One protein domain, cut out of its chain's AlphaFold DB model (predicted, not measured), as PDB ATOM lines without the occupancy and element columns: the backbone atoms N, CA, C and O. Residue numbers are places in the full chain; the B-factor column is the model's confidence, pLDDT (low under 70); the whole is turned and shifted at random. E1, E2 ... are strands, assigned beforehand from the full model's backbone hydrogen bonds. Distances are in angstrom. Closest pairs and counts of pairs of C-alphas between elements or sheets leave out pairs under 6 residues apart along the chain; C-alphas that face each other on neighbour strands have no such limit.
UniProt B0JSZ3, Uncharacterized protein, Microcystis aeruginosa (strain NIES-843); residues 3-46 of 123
ATOM      1  N   VAL A   3      -2.465 -42.595  -4.851       93.69
ATOM      2  CA  VAL A   3      -3.477 -43.502  -5.409       93.69
ATOM      3  C   VAL A   3      -3.096 -43.790  -6.854       93.69
ATOM      4  O   VAL A   3      -2.879 -42.849  -7.624       93.69
ATOM      5  N   TYR A   4      -2.978 -45.060  -7.226       94.12
ATOM      6  CA  TYR A   4      -2.502 -45.460  -8.547       94.12
ATOM      7  C   TYR A   4      -3.072 -46.806  -8.995       94.12
ATOM      8  O   TYR A   4      -3.561 -47.599  -8.192       94.12
ATOM      9  N   ASN A   5      -2.986 -47.051 -10.296       93.94
ATOM     10  CA  ASN A   5      -3.390 -48.288 -10.946       93.94
ATOM     11  C   ASN A   5      -2.226 -48.825 -11.780       93.94
ATOM     12  O   ASN A   5      -1.537 -48.039 -12.419       93.94
ATOM     13  N   THR A   6      -2.007 -50.132 -11.801       92.69
ATOM     14  CA  THR A   6      -0.982 -50.737 -12.660       92.69
ATOM     15  C   THR A   6      -1.541 -50.934 -14.070       92.69
ATOM     16  O   THR A   6      -2.664 -51.411 -14.220       92.69
ATOM     17  N   SER A   7      -0.777 -50.567 -15.100       91.12
ATOM     18  CA  SER A   7      -1.165 -50.779 -16.495       91.12
ATOM     19  C   SER A   7      -1.378 -52.259 -16.802       91.12
ATOM     20  O   SER A   7      -0.716 -53.125 -16.237       91.12
ATOM     21  N   GLU A   8      -2.281 -52.548 -17.737       91.19
ATOM     22  CA  GLU A   8      -2.508 -53.920 -18.213       91.19
ATOM     23  C   GLU A   8      -1.364 -54.410 -19.112       91.19
ATOM     24  O   GLU A   8      -1.059 -55.601 -19.158       91.19
ATOM     25  N   GLU A   9      -0.711 -53.482 -19.811       93.19
ATOM     26  CA  GLU A   9       0.397 -53.773 -20.714       93.19
ATOM     27  C   GLU A   9       1.745 -53.622 -20.004       93.19
ATOM     28  O   GLU A   9       1.988 -52.653 -19.277       93.19
ATOM     29  N   GLU A  10       2.622 -54.597 -20.242       94.94
ATOM     30  CA  GLU A  10       4.012 -54.586 -19.798       94.94
ATOM     31  C   GLU A  10       4.841 -53.679 -20.715       94.94
ATOM     32  O   GLU A  10       4.777 -53.775 -21.943       94.94
ATOM     33  N   ILE A  11       5.660 -52.820 -20.119       95.62
ATOM     34  CA  ILE A  11       6.635 -52.008 -20.835       95.62
ATOM     35  C   ILE A  11       7.849 -52.877 -21.149       95.62
ATOM     36  O   ILE A  11       8.405 -53.538 -20.273       95.62
ATOM     37  N   LYS A  12       8.304 -52.823 -22.401       95.81
ATOM     38  CA  LYS A  12       9.543 -53.465 -22.849       95.81
ATOM     39  C   LYS A  12      10.505 -52.433 -23.403       95.81
ATOM     40  O   LYS A  12      10.079 -51.464 -24.032       95.81
ATOM     41  N   ASP A  13      11.794 -52.651 -23.186       95.56
ATOM     42  CA  ASP A  13      12.834 -51.854 -23.825       95.56
ATOM     43  C   ASP A  13      12.761 -52.066 -25.352       95.56
ATOM     44  O   ASP A  13      12.882 -53.202 -25.821       95.56
ATOM     45  N   PRO A  14      12.567 -51.004 -26.155       94.19
ATOM     46  CA  PRO A  14      12.461 -51.123 -27.605       94.19
ATOM     47  C   PRO A  14      13.757 -51.583 -28.290       94.19
ATOM     48  O   PRO A  14      13.695 -52.029 -29.435       94.19
ATOM     49  N   GLN A  15      14.922 -51.455 -27.643       95.62
ATOM     50  CA  GLN A  15      16.210 -51.866 -28.210       95.62
ATOM     51  C   GLN A  15      16.600 -53.294 -27.827       95.62
ATOM     52  O   GLN A  15      17.095 -54.033 -28.678       95.62
ATOM     53  N   THR A  16      16.392 -53.687 -26.570       94.38
ATOM     54  CA  THR A  16      16.820 -55.001 -26.054       94.38
ATOM     55  C   THR A  16      15.686 -56.023 -25.974       94.38
ATOM     56  O   THR A  16      15.939 -57.226 -25.972       94.38
ATOM     57  N   GLY A  17      14.431 -55.568 -25.936       92.62
ATOM     58  CA  GLY A  17      13.257 -56.409 -25.704       92.62
ATOM     59  C   GLY A  17      13.091 -56.860 -24.250       92.62
ATOM     60  O   GLY A  17      12.163 -57.620 -23.964       92.62
ATOM     61  N   GLU A  18      13.961 -56.415 -23.337       95.62
ATOM     62  CA  GLU A  18      13.866 -56.741 -21.916       95.62
ATOM     63  C   GLU A  18      12.598 -56.145 -21.294       95.62
ATOM     64  O   GLU A  18      12.155 -55.052 -21.654       95.62
ATOM     65  N   SER A  19      12.001 -56.879 -20.352       95.25
ATOM     66  CA  SER A  19      10.857 -56.385 -19.588       95.25
ATOM     67  C   SER A  19      11.300 -55.305 -18.604       95.25
ATOM     68  O   SER A  19      12.197 -55.520 -17.790       95.25
ATOM     69  N   LEU A  20      10.619 -54.162 -18.653       94.62
ATOM     70  CA  LEU A  20      10.749 -53.057 -17.704       94.62
ATOM     71  C   LEU A  20       9.615 -53.067 -16.660       94.62
ATOM     72  O   LEU A  20       9.508 -52.143 -15.854       94.62
ATOM     73  N   GLY A  21       8.779 -54.112 -16.656       94.00
ATOM     74  CA  GLY A  21       7.617 -54.245 -15.780       94.00
ATOM     75  C   GLY A  21       6.397 -53.455 -16.259       94.00
ATOM     76  O   GLY A  21       6.250 -53.157 -17.440       94.00
ATOM     77  N   TYR A  22       5.494 -53.129 -15.336       94.69
ATOM     78  CA  TYR A  22       4.228 -52.451 -15.631       94.69
ATOM     79  C   TYR A  22       4.238 -51.008 -15.120       94.69
ATOM     80  O   TYR A  22       4.888 -50.692 -14.122       94.69
ATOM     81  N   LEU A  23       3.506 -50.124 -15.798       93.56
ATOM     82  CA  LEU A  23       3.449 -48.708 -15.457       93.56
ATOM     83  C   LEU A  23       2.446 -48.443 -14.335       93.56
ATOM     84  O   LEU A  23       1.272 -48.783 -14.455       93.56
ATOM     85  N   ASP A  24       2.870 -47.722 -13.302       92.19
ATOM     86  CA  ASP A  24       1.953 -47.162 -12.310       92.19
ATOM     87  C   ASP A  24       1.300 -45.872 -12.848       92.19
ATOM     88  O   ASP A  24       1.925 -44.813 -12.946       92.19
ATOM     89  N   LEU A  25       0.011 -45.943 -13.168       92.06
ATOM     90  CA  LEU A  25      -0.840 -44.829 -13.575       92.06
ATOM     91  C   LEU A  25      -1.397 -44.108 -12.342       92.06
ATOM     92  O   LEU A  25      -2.307 -44.590 -11.666       92.06
ATOM     93  N   VAL A  26      -0.862 -42.924 -12.048       92.56
ATOM     94  CA  VAL A  26      -1.259 -42.124 -10.880       92.56
ATOM     95  C   VAL A  26      -2.660 -41.531 -11.058       92.56
ATOM     96  O   VAL A  26      -2.895 -40.757 -11.979       92.56
ATOM     97  N   ARG A  27      -3.568 -41.824 -10.121       92.62
ATOM     98  CA  ARG A  27      -4.930 -41.254 -10.044       92.62
ATOM     99  C   ARG A  27      -5.003 -40.001  -9.180       92.62
ATOM    100  O   ARG A  27      -5.893 -39.169  -9.341       92.62
ATOM    101  N   GLY A  28      -4.072 -39.850  -8.244       91.75
ATOM    102  CA  GLY A  28      -3.971 -38.651  -7.428       91.75
ATOM    103  C   GLY A  28      -3.202 -38.855  -6.138       91.75
ATOM    104  O   GLY A  28      -2.648 -39.920  -5.867       91.75
ATOM    105  N   THR A  29      -3.179 -37.797  -5.340       93.31
ATOM    106  CA  THR A  29      -2.588 -37.783  -4.006       93.31
ATOM    107  C   THR A  29      -3.657 -37.441  -2.985       93.31
ATOM    108  O   THR A  29      -4.643 -36.766  -3.287       93.31
ATOM    109  N   GLY A  30      -3.511 -37.995  -1.789       92.38
ATOM    110  CA  GLY A  30      -4.465 -37.781  -0.722       92.38
ATOM    111  C   GLY A  30      -3.854 -37.870   0.661       92.38
ATOM    112  O   GLY A  30      -2.821 -38.512   0.893       92.38
ATOM    113  N   THR A  31      -4.561 -37.252   1.595       92.56
ATOM    114  CA  THR A  31      -4.276 -37.285   3.025       92.56
ATOM    115  C   THR A  31      -5.294 -38.183   3.723       92.56
ATOM    116  O   THR A  31      -6.472 -38.205   3.366       92.56
ATOM    117  N   ILE A  32      -4.840 -38.949   4.716       92.81
ATOM    118  CA  ILE A  32      -5.725 -39.782   5.531       92.81
ATOM    119  C   ILE A  32      -6.499 -38.885   6.498       92.81
ATOM    120  O   ILE A  32      -5.895 -38.142   7.269       92.81
ATOM    121  N   THR A  33      -7.825 -38.976   6.477       93.50
ATOM    122  CA  THR A  33      -8.706 -38.235   7.398       93.50
ATOM    123  C   THR A  33      -9.206 -39.099   8.545       93.50
ATOM    124  O   THR A  33      -9.540 -38.581   9.608       93.50
ATOM    125  N   PHE A  34      -9.238 -40.419   8.353       95.62
ATOM    126  CA  PHE A  34      -9.693 -41.360   9.366       95.62
ATOM    127  C   PHE A  34      -8.979 -42.705   9.241       95.62
ATOM    128  O   PHE A  34      -8.780 -43.201   8.133       95.62
ATOM    129  N   VAL A  35      -8.635 -43.308  10.379       94.94
ATOM    130  CA  VAL A  35      -7.952 -44.606  10.463       94.94
ATOM    131  C   VAL A  35      -8.765 -45.549  11.342       94.94
ATOM    132  O   VAL A  35      -9.199 -45.178  12.430       94.94
ATOM    133  N   GLN A  36      -8.942 -46.778  10.868       96.62
ATOM    134  CA  GLN A  36      -9.444 -47.926  11.616       96.62
ATOM    135  C   GLN A  36      -8.395 -49.042  11.583       96.62
ATOM    136  O   GLN A  36      -7.394 -48.950  10.879       96.62
ATOM    137  N   GLU A  37      -8.643 -50.131  12.308       95.69
ATOM    138  CA  GLU A  37      -7.691 -51.240  12.438       95.69
ATOM    139  C   GLU A  37      -7.293 -51.880  11.092       95.69
ATOM    140  O   GLU A  37      -6.159 -52.317  10.934       95.69
ATOM    141  N   LYS A  38      -8.204 -51.917  10.108       94.75
ATOM    142  CA  LYS A  38      -7.978 -52.575   8.804       94.75
ATOM    143  C   LYS A  38      -8.216 -51.691   7.580       94.75
ATOM    144  O   LYS A  38      -7.963 -52.135   6.465       94.75
ATOM    145  N   ILE A  39      -8.737 -50.480   7.769       92.69
ATOM    146  CA  ILE A  39      -9.081 -49.563   6.676       92.69
ATOM    147  C   ILE A  39      -8.799 -48.115   7.073       92.69
ATOM    148  O   ILE A  39      -8.800 -47.766   8.251       92.69
ATOM    149  N   SER A  40      -8.625 -47.251   6.081       92.69
ATOM    150  CA  SER A  40      -8.513 -45.804   6.269       92.69
ATOM    151  C   SER A  40      -9.316 -45.066   5.209       92.69
ATOM    152  O   SER A  40      -9.422 -45.537   4.079       92.69
ATOM    153  N   ILE A  41      -9.837 -43.891   5.556       93.31
ATOM    154  CA  ILE A  41     -10.496 -42.988   4.610       93.31
ATOM    155  C   ILE A  41      -9.467 -41.963   4.139       93.31
ATOM    156  O   ILE A  41      -8.817 -41.303   4.954       93.31
ATOM    157  N   LEU A  42      -9.323 -41.840   2.820       93.12
ATOM    158  CA  LEU A  42      -8.486 -40.829   2.185       93.12
ATOM    159  C   LEU A  42      -9.348 -39.722   1.588       93.12
ATOM    160  O   LEU A  42     -10.385 -39.979   0.978       93.12
ATOM    161  N   GLN A  43      -8.853 -38.497   1.701       92.00
ATOM    162  CA  GLN A  43      -9.367 -37.334   0.994       92.00
ATOM    163  C   GLN A  43      -8.300 -36.827   0.025       92.00
ATOM    164  O   GLN A  43      -7.121 -36.771   0.380       92.00
ATOM    165  N   SER A  44      -8.711 -36.465  -1.192       91.62
ATOM    166  CA  SER A  44      -7.813 -35.845  -2.170       91.62
ATOM    167  C   SER A  44      -7.246 -34.541  -1.612       91.62
ATOM    168  O   SER A  44      -7.982 -33.719  -1.063       91.62
ATOM    169  N   ASP A  45      -5.938 -34.365  -1.751       88.12
ATOM    170  CA  ASP A  45      -5.221 -33.158  -1.332       88.12
ATOM    171  C   ASP A  45      -4.927 -32.208  -2.506       88.12
ATOM    172  O   ASP A  45      -4.317 -31.153  -2.323       88.12
ATOM    173  N   ARG A  46      -5.412 -32.537  -3.712       86.00
ATOM    174  CA  ARG A  46      -5.326 -31.654  -4.877       86.00
ATOM    175  C   ARG A  46      -6.350 -30.530  -4.760       86.00
ATOM    176  O   ARG A  46      -7.534 -30.776  -4.548       86.00
TER     177      ARG A  46
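AT A GLANCE: This is residues 3 to 46 of the 123 residues of an uncharacterized protein of Microcystis aeruginosa (strain NIES-843) (UniProt B0JSZ3). A long, bent strand E2 makes the backbone of an extended, open ribbon: E1 pairs along its first part as one hairpin, and short E3 folds back on its last part as a second hairpin. The printed part has 44 residues, with three named strands in the order E1, E2, E3, no named helix, and the class all strand. They form one antiparallel, strongly twisted sheet. The whole is extended, with a radius of gyration of the C-alphas of 16.1 A and spans of 47 by 25 by 13 A.

IN THESE COORDINATES: E1, residues 3 to 12, begins at C-alpha 3 (-3.477, -43.502, -5.409), is 23.9 A long and bends by 74 degrees at Glu 8. E2, residues 19 to 35, is 37.4 A long and bends by 86 degrees at Ile 32. E3, residues 40 to 44, is 13.1 A long and ends at C-alpha 44 (-7.813, -35.845, -2.170).

HOW THE PARTS SIT: The three strands form a meander, each the antiparallel neighbour of the one before. E2 pairs with E1 over residues 19 to 28, with N 5 and O 25 at 2.9 A, within hydrogen-bond range. E2 pairs with E3 over residues 30 to 35, with N 33 and O 41 at 3.0 A. The edge strands E1 and E3 are apart.

THE WHOLE: The C-alphas of Gln 15 and Gln 36, the two farthest apart, are 47.5 A apart. The printed part has no cut. The link from E1 to E2 is short and that from E2 to E3 tight. No printed residue is under 70 in pLDDT.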